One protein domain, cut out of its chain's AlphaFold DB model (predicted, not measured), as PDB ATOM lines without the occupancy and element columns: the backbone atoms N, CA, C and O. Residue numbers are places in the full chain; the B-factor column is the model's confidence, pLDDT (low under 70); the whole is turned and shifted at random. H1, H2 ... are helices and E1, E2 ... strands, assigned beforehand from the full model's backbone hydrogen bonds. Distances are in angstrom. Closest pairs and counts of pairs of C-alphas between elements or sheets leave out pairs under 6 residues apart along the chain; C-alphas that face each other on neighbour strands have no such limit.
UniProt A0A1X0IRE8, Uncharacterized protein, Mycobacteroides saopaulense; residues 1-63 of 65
ATOM      1  N   MET A   1      28.624 168.321  49.458       80.69
ATOM      2  CA  MET A   1      28.917 166.924  49.080       80.69
ATOM      3  C   MET A   1      28.705 166.847  47.590       80.69
ATOM      4  O   MET A   1      27.597 167.142  47.166       80.69
ATOM      5  N   ALA A   2      29.759 166.565  46.834       87.56
ATOM      6  CA  ALA A   2      29.685 166.458  45.382       87.56
ATOM      7  C   ALA A   2      29.571 164.983  44.994       87.56
ATOM      8  O   ALA A   2      30.163 164.118  45.655       87.56
ATOM      9  N   THR A   3      28.804 164.709  43.947       90.06
ATOM     10  CA  THR A   3      28.648 163.371  43.376       90.06
ATOM     11  C   THR A   3      29.313 163.359  42.013       90.06
ATOM     12  O   THR A   3      29.151 164.294  41.240       90.06
ATOM     13  N   TYR A   4      30.063 162.305  41.723       89.44
ATOM     14  CA  TYR A   4      30.782 162.144  40.471       89.44
ATOM     15  C   TYR A   4      30.404 160.815  39.837       89.44
ATOM     16  O   TYR A   4      30.445 159.775  40.501       89.44
ATOM     17  N   THR A   5      30.081 160.842  38.553       90.94
ATOM     18  CA  THR A   5      29.977 159.636  37.735       90.94
ATOM     19  C   THR A   5      31.380 159.180  37.367       90.94
ATOM     20  O   THR A   5      32.224 159.993  36.990       90.94
ATOM     21  N   VAL A   6      31.630 157.882  37.477       89.75
ATOM     22  CA  VAL A   6      32.909 157.240  37.186       89.75
ATOM     23  C   VAL A   6      32.750 156.375  35.949       89.75
ATOM     24  O   VAL A   6      31.883 155.502  35.912       89.75
ATOM     25  N   ALA A   7      33.641 156.574  34.984       88.06
ATOM     26  CA  ALA A   7      33.770 155.733  33.806       88.06
ATOM     27  C   ALA A   7      35.191 155.159  33.712       88.06
ATOM     28  O   ALA A   7      36.182 155.859  33.935       88.06
ATOM     29  N   HIS A   8      35.278 153.876  33.356       85.81
ATOM     30  CA  HIS A   8      36.528 153.165  33.097       85.81
ATOM     31  C   HIS A   8      36.325 152.177  31.939       85.81
ATOM     32  O   HIS A   8      35.272 151.539  31.895       85.81
ATOM     33  N   PRO A   9      37.287 152.014  31.011       83.69
ATOM     34  CA  PRO A   9      37.154 151.078  29.889       83.69
ATOM     35  C   PRO A   9      37.013 149.616  30.332       83.69
ATOM     36  O   PRO A   9      36.264 148.872  29.709       83.69
ATOM     37  N   ASP A  10      37.671 149.232  31.428       82.69
ATOM     38  CA  ASP A  10      37.604 147.859  31.952       82.69
ATOM     39  C   ASP A  10      36.353 147.587  32.803       82.69
ATOM     40  O   ASP A  10      36.109 146.446  33.195       82.69
ATOM     41  N   LEU A  11      35.538 148.609  33.106       80.00
ATOM     42  CA  LEU A  11      34.262 148.372  33.782       80.00
ATOM     43  C   LEU A  11      33.296 147.657  32.821       80.00
ATOM     44  O   LEU A  11      33.112 148.103  31.685       80.00
ATOM     45  N   PRO A  12      32.616 146.588  33.271       77.25
ATOM     46  CA  PRO A  12      31.583 145.945  32.468       77.25
ATOM     47  C   PRO A  12      30.447 146.932  32.168       77.25
ATOM     48  O   PRO A  12      30.166 147.820  32.970       77.25
ATOM     49  N   ALA A  13      29.770 146.756  31.028       75.69
ATOM     50  CA  ALA A  13      28.767 147.700  30.522       75.69
ATOM     51  C   ALA A  13      27.647 148.023  31.533       75.69
ATOM     52  O   ALA A  13      27.248 149.176  31.642       75.69
ATOM     53  N   ASP A  14      27.221 147.038  32.329       76.69
ATOM     54  CA  ASP A  14      26.242 147.194  33.419       76.69
ATOM     55  C   ASP A  14      26.708 148.084  34.587       76.69
ATOM     56  O   ASP A  14      25.901 148.498  35.410       76.69
ATOM     57  N   LEU A  15      28.012 148.347  34.704       72.00
ATOM     58  CA  LEU A  15      28.621 149.155  35.770       72.00
ATOM     59  C   LEU A  15      29.389 150.362  35.217       72.00
ATOM     60  O   LEU A  15      30.157 150.988  35.946       72.00
ATOM     61  N   LYS A  16      29.207 150.677  33.930       66.06
ATOM     62  CA  LYS A  16      29.946 151.735  33.228       66.06
ATOM     63  C   LYS A  16      29.650 153.139  33.770       66.06
ATOM     64  O   LYS A  16      30.447 154.046  33.557       66.06
ATOM     65  N   GLU A  17      28.538 153.285  34.486       66.62
ATOM     66  CA  GLU A  17      28.117 154.501  35.176       66.62
ATOM     67  C   GLU A  17      27.902 154.185  36.663       66.62
ATOM     68  O   GLU A  17      26.781 154.003  37.131       66.62
ATOM     69  N   THR A  18      28.999 154.068  37.414       80.88
ATOM     70  CA  THR A  18      28.938 154.039  38.884       80.88
ATOM     71  C   THR A  18      29.154 155.442  39.432       80.88
ATOM     72  O   THR A  18      29.863 156.248  38.833       80.88
ATOM     73  N   THR A  19      28.545 155.759  40.568       86.81
ATOM     74  CA  THR A  19      28.662 157.077  41.196       86.81
ATOM     75  C   THR A  19      29.430 156.992  42.500       86.81
ATOM     76  O   THR A  19      29.187 156.103  43.317       86.81
ATOM     77  N   ILE A  20      30.298 157.967  42.737       87.31
ATOM     78  CA  ILE A  20      30.938 158.184  44.031       87.31
ATOM     79  C   ILE A  20      30.536 159.550  44.574       87.31
ATOM     80  O   ILE A  20      30.425 160.517  43.826       87.31
ATOM     81  N   SER A  21      30.356 159.654  45.883       86.38
ATOM     82  CA  SER A  21      30.111 160.938  46.537       86.38
ATOM     83  C   SER A  21      31.223 161.220  47.533       86.38
ATOM     84  O   SER A  21      31.624 160.343  48.298       86.38
ATOM     85  N   THR A  22      31.736 162.447  47.527       83.94
ATOM     86  CA  THR A  22      32.777 162.871  48.463       83.94
ATOM     87  C   THR A  22      32.562 164.313  48.919       83.94
ATOM     88  O   THR A  22      31.955 165.142  48.237       83.94
ATOM     89  N   LEU A  23      33.022 164.602  50.134       83.00
ATOM     90  CA  LEU A  23      33.106 165.960  50.678       83.00
ATOM     91  C   LEU A  23      34.394 166.674  50.237       83.00
ATOM     92  O   LEU A  23      34.522 167.874  50.453       83.00
ATOM     93  N   SER A  24      35.340 165.939  49.647       81.69
ATOM     94  CA  SER A  24      36.611 166.462  49.140       81.69
ATOM     95  C   SER A  24      36.543 166.850  47.660       81.69
ATOM     96  O   SER A  24      35.568 166.565  46.968       81.69
ATOM     97  N   GLY A  25      37.602 167.507  47.180       81.81
ATOM     98  CA  GLY A  25      37.734 167.941  45.790       81.81
ATOM     99  C   GLY A  25      37.992 166.812  44.785       81.81
ATOM    100  O   GLY A  25      38.100 165.632  45.130       81.81
ATOM    101  N   HIS A  26      38.131 167.219  43.524       84.50
ATOM    102  CA  HIS A  26      38.211 166.356  42.345       84.50
ATOM    103  C   HIS A  26      39.328 165.292  42.409       84.50
ATOM    104  O   HIS A  26      39.104 164.144  42.031       84.50
ATOM    105  N   ASP A  27      40.504 165.611  42.961       84.69
ATOM    106  CA  ASP A  27      41.618 164.650  43.084       84.69
ATOM    107  C   ASP A  27      41.306 163.483  44.032       84.69
ATOM    108  O   ASP A  27      41.644 162.322  43.768       84.69
ATOM    109  N   VAL A  28      40.606 163.774  45.133       87.38
ATOM    110  CA  VAL A  28      40.167 162.747  46.086       87.38
ATOM    111  C   VAL A  28      39.058 161.907  45.465       87.38
ATOM    112  O   VAL A  28      39.071 160.687  45.619       87.38
ATOM    113  N   ALA A  29      38.141 162.528  44.716       89.62
ATOM    114  CA  ALA A  29      37.130 161.798  43.957       89.62
ATOM    115  C   ALA A  29      37.787 160.826  42.962       89.62
ATOM    116  O   ALA A  29      37.451 159.645  42.942       89.62
ATOM    117  N   ARG A  30      38.801 161.268  42.211       88.19
ATOM    118  CA  ARG A  30      39.510 160.411  41.247       88.19
ATOM    119  C   ARG A  30      40.210 159.228  41.922       88.19
ATOM    120  O   ARG A  30      40.130 158.102  41.435       88.19
ATOM    121  N   SER A  31      40.850 159.462  43.064       89.12
ATOM    122  CA  SER A  31      41.498 158.396  43.841       89.12
ATOM    123  C   SER A  31      40.479 157.390  44.388       89.12
ATOM    124  O   SER A  31      40.693 156.179  44.318       89.12
ATOM    125  N   LEU A  32      39.338 157.877  44.882       88.75
ATOM    126  CA  LEU A  32      38.255 157.032  45.383       88.75
ATOM    127  C   LEU A  32      37.627 156.200  44.257       88.75
ATOM    128  O   LEU A  32      37.377 155.008  44.439       88.75
ATOM    129  N   ALA A  33      37.433 156.805  43.083       90.12
ATOM    130  CA  ALA A  33      36.979 156.125  41.878       90.12
ATOM    131  C   ALA A  33      37.917 154.967  41.513       90.12
ATOM    132  O   ALA A  33      37.446 153.873  41.217       90.12
ATOM    133  N   ALA A  34      39.233 155.160  41.624       90.19
ATOM    134  CA  ALA A  34      40.209 154.119  41.312       90.19
ATOM    135  C   ALA A  34      40.128 152.909  42.229       90.19
ATOM    136  O   ALA A  34      40.112 151.771  41.762       90.19
ATOM    137  N   VAL A  35      40.006 153.152  43.529       90.12
ATOM    138  CA  VAL A  35      39.812 152.081  44.511       90.12
ATOM    139  C   VAL A  35      38.470 151.382  44.290       90.12
ATOM    140  O   VAL A  35      38.387 150.158  44.381       90.12
ATOM    141  N   HIS A  36      37.425 152.139  43.957       89.56
ATOM    142  CA  HIS A  36      36.103 151.589  43.693       89.56
ATOM    143  C   HIS A  36      36.098 150.670  42.460       89.56
ATOM    144  O   HIS A  36      35.614 149.540  42.543       89.56
ATOM    145  N   VAL A  37      36.701 151.106  41.349       88.19
ATOM    146  CA  VAL A  37      36.847 150.287  40.135       88.19
ATOM    147  C   VAL A  37      37.721 149.063  40.402       88.19
ATOM    148  O   VAL A  37      37.319 147.956  40.050       88.19
ATOM    149  N   ALA A  38      38.856 149.219  41.091       89.31
ATOM    150  CA  ALA A  38      39.713 148.093  41.465       89.31
ATOM    151  C   ALA A  38      38.952 147.037  42.280       89.31
ATOM    152  O   ALA A  38      39.047 145.846  41.995       89.31
ATOM    153  N   GLY A  39      38.136 147.467  43.249       87.75
ATOM    154  CA  GLY A  39      37.305 146.567  44.047       87.75
ATOM    155  C   GLY A  39      36.243 145.828  43.224       87.75
ATOM    156  O   GLY A  39      35.989 144.648  43.472       87.75
ATOM    157  N   ILE A  40      35.639 146.492  42.232       87.88
ATOM    158  CA  ILE A  40      34.691 145.862  41.299       87.88
ATOM    159  C   ILE A  40      35.398 144.807  40.446       87.88
ATOM    160  O   ILE A  40      34.904 143.684  40.339       87.88
ATOM    161  N   LEU A  41      36.543 145.164  39.860       86.69
ATOM    162  CA  LEU A  41      37.321 144.274  39.000       86.69
ATOM    163  C   LEU A  41      37.841 143.065  39.775       86.69
ATOM    164  O   LEU A  41      37.688 141.944  39.308       86.69
ATOM    165  N   TRP A  42      38.347 143.265  40.992       88.25
ATOM    166  CA  TRP A  42      38.762 142.169  41.868       88.25
ATOM    167  C   TRP A  42      37.599 141.229  42.209       88.25
ATOM    168  O   TRP A  42      37.742 140.012  42.132       88.25
ATOM    169  N   ARG A  43      36.424 141.782  42.544       85.75
ATOM    170  CA  ARG A  43      35.246 140.988  42.927       85.75
ATOM    171  C   ARG A  43      34.646 140.202  41.758       85.75
ATOM    172  O   ARG A  43      34.110 139.121  41.984       85.75
ATOM    173  N   ARG A  44      34.644 140.768  40.546       82.12
ATOM    174  CA  ARG A  44      34.073 140.118  39.350       82.12
ATOM    175  C   ARG A  44      35.076 139.283  38.560       82.12
ATOM    176  O   ARG A  44      34.644 138.433  37.788       82.12
ATOM    177  N   GLY A  45      36.363 139.577  38.686       79.62
ATOM    178  CA  GLY A  45      37.432 138.830  38.045       79.62
ATOM    179  C   GLY A  45      37.673 137.480  38.714       79.62
ATOM    180  O   GLY A  45      36.852 136.960  39.467       79.62
ATOM    181  N   ASP A  46      38.846 136.923  38.461       78.88
ATOM    182  CA  ASP A  46      39.333 135.665  39.030       78.88
ATOM    183  C   ASP A  46      39.951 135.823  40.435       78.88
ATOM    184  O   ASP A  46      40.555 134.892  40.963       78.88
ATOM    185  N   GLY A  47      39.808 137.002  41.051       73.88
ATOM    186  CA  GLY A  47      40.424 137.337  42.334       73.88
ATOM    187  C   GLY A  47      41.873 137.823  42.231       73.88
ATOM    188  O   GLY A  47      42.502 138.040  43.273       73.88
ATOM    189  N   THR A  48      42.401 138.039  41.019       82.12
ATOM    190  CA  THR A  48      43.717 138.662  40.814       82.12
ATOM    191  C   THR A  48      43.759 140.057  41.428       82.12
ATOM    192  O   THR A  48      42.823 140.844  41.290       82.12
ATOM    193  N   ALA A  49      44.854 140.375  42.119       81.69
ATOM    194  CA  ALA A  49      45.048 141.690  42.711       81.69
ATOM    195  C   ALA A  49      45.022 142.784  41.629       81.69
ATOM    196  O   ALA A  49      45.844 142.782  40.715       81.69
ATOM    197  N   VAL A  50      44.088 143.728  41.760       84.62
ATOM    198  CA  VAL A  50      43.976 144.905  40.891       84.62
ATOM    199  C   VAL A  50      44.429 146.123  41.683       84.62
ATOM    200  O   VAL A  50      43.826 146.462  42.704       84.62
ATOM    201  N   HIS A  51      45.489 146.794  41.233       86.88
ATOM    202  CA  HIS A  51      45.967 148.000  41.901       86.88
ATOM    203  C   HIS A  51      45.232 149.224  41.365       86.88
ATOM    204  O   HIS A  51      45.218 149.494  40.168       86.88
ATOM    205  N   ALA A  52      44.673 150.026  42.272       84.75
ATOM    206  CA  ALA A  52      44.000 151.273  41.915       84.75
ATOM    207  C   ALA A  52      44.914 152.243  41.138       84.75
ATOM    208  O   ALA A  52      44.443 152.973  40.272       84.75
ATOM    209  N   ALA A  53      46.223 152.227  41.417       85.94
ATOM    210  CA  ALA A  53      47.200 153.071  40.732       85.94
ATOM    211  C   ALA A  53      47.272 152.796  39.220       85.94
ATOM    212  O   ALA A  53      47.405 153.739  38.443       85.94
ATOM    213  N   ASP A  54      47.106 151.537  38.807       86.69
ATOM    214  CA  ASP A  54      47.148 151.129  37.397       86.69
ATOM    215  C   ASP A  54      45.905 151.601  36.627       86.69
ATOM    216  O   ASP A  54      45.941 151.762  35.410       86.69
ATOM    217  N   LEU A  55      44.809 151.872  37.341       85.06
ATOM    218  CA  LEU A  55      43.533 152.312  36.772       85.06
ATOM    219  C   LEU A  55      43.439 153.838  36.653       85.06
ATOM    220  O   LEU A  55      42.691 154.350  35.824       85.06
ATOM    221  N   LEU A  56      44.217 154.595  37.437       83.88
ATOM    222  CA  LEU A  56      44.225 156.066  37.405       83.88
ATOM    223  C   LEU A  56      44.321 156.684  35.997       83.88
ATOM    224  O   LEU A  56      43.622 157.679  35.776       83.88
ATOM    225  N   PRO A  57      45.118 156.157  35.046       85.75
ATOM    226  CA  PRO A  57      45.191 156.698  33.690       85.75
ATOM    227  C   PRO A  57      43.881 156.541  32.904       85.75
ATOM    228  O   PRO A  57      43.547 157.414  32.109       85.75
ATOM    229  N   GLY A  58      43.136 155.455  33.133       83.62
ATOM    230  CA  GLY A  58      41.895 155.130  32.421       83.62
ATOM    231  C   GLY A  58      40.627 155.692  33.065       83.62
ATOM    232  O   GLY A  58      39.553 155.640  32.465       83.62
ATOM    233  N   ILE A  59      40.725 156.224  34.287       88.38
ATOM    234  CA  ILE A  59      39.572 156.739  35.032       88.38
ATOM    235  C   ILE A  59      39.179 158.121  34.544       88.38
ATOM    236  O   ILE A  59      39.961 159.076  34.581       88.38
ATOM    237  N   THR A  60      37.910 158.229  34.179       89.69
ATOM    238  CA  THR A  60      37.236 159.499  33.927       89.69
ATOM    239  C   THR A  60      36.202 159.719  35.018       89.69
ATOM    240  O   THR A  60      35.424 158.815  35.324       89.69
ATOM    241  N   ILE A  61      36.208 160.912  35.611       89.62
ATOM    242  CA  ILE A  61      35.176 161.345  36.548       89.62
ATOM    243  C   ILE A  61      34.501 162.608  36.024       89.62
ATOM    244  O   ILE A  61      35.170 163.482  35.473       89.62
ATOM    245  N   THR A  62      33.188 162.689  36.209       90.62
ATOM    246  CA  THR A  62      32.370 163.841  35.815       90.62
ATOM    247  C   THR A  62      31.480 164.214  36.987       90.62
ATOM    248  O   THR A  62      30.758 163.360  37.493       90.62
ATOM    249  N   GLU A  63      31.538 165.464  37.444       88.62
ATOM    250  CA  GLU A  63      30.654 165.943  38.509       88.62
ATOM    251  C   GLU A  63      29.200 165.988  38.022       88.62
ATOM    252  O   GLU A  63      28.913 166.450  36.917       88.62
TER     253      GLU A  63
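AT A GLANCE: This is residues 1 to 63 of the 65 residues of an uncharacterized protein of Mycobacteroides saopaulense (UniProt A0A1X0IRE8). One long helix, H1, packs slantwise over one face of a small antiparallel sheet of three strands and runs on past it with its last turns; no named helix covers the other face. After H1 the chain folds back along it, the short helix H2 packs on the stretch of residues 31 to 38, and the last strand, E3, joins the sheet. The printed part has 63 residues with E1, E2, H1, H2 and E3 along the chain; the sheet's order is E2, E1, E3, and the class is mixed, helices and strands. The whole is compact, with a radius of gyration of the C-alphas of 11.1 A, yet elongated in outline, 34 by 22 by 17 A.

IN THESE COORDINATES: E1 is residues 2 to 7, 16.3 A long, beginning at C-alpha 2 at (29.685, 166.458, 45.382). E2 is residues 18 to 22, 13.6 A long. H1 is residues 26 to 44, 26.7 A from first to last C-alpha, ending at C-alpha 44 at (34.073, 140.118, 39.350). H2 is residues 52 to 55. E3 is residues 60 to 63, 10.3 A long, ending at C-alpha 63 at (30.654, 165.943, 38.509).

HOW THE PARTS SIT: E1 is the inner strand; E2 and E3 are edge strands. E1 and E2 form a hairpin, antiparallel at 148 degrees, with N 4 and O 20 within hydrogen-bond range at 2.8 A. E1 and E3 are antiparallel at 152 degrees, with N 5 and O 62 at 2.8 A and N 60 and O 7 at 2.9 A. H1 is on the sheet at a height of 8.2 A, in two layers, a helix on one face of a sheet. It lies over E2 and E1, and only just not over E3, on which 2 of its C-alphas fall. On the local plane it stands at 47 degrees to E1, slantwise to the strands. The closest C-alphas of H1 and E2 are those of Ala 29 and Thr 22, 6.4 A apart. E2, H1, H2 and E3 make a split strand-helix-strand unit, two strands running the same way with E1 between them, and its crossover is right-handed. H2 is not on the sheet; it touches H1 with residues 31 to 38 of H1 alone, the closest C-alphas being those of Ala 34 and Ala 52, 4.8 A apart. In H1 every O i to N i+4 pair is within hydrogen-bond range; H2 is too short for such a pair, and its one O i to N i+3 pair is within range.

THE WHOLE: The two C-alphas farthest apart, those of Met 1 and Asp 46, are 34.4 A apart. The printed part has no cut. No link is long; those from E2 to H1 and from H2 to E3 are tight. The mean pLDDT of the printed part is 84.7, and residues 16 to 17 are under 70.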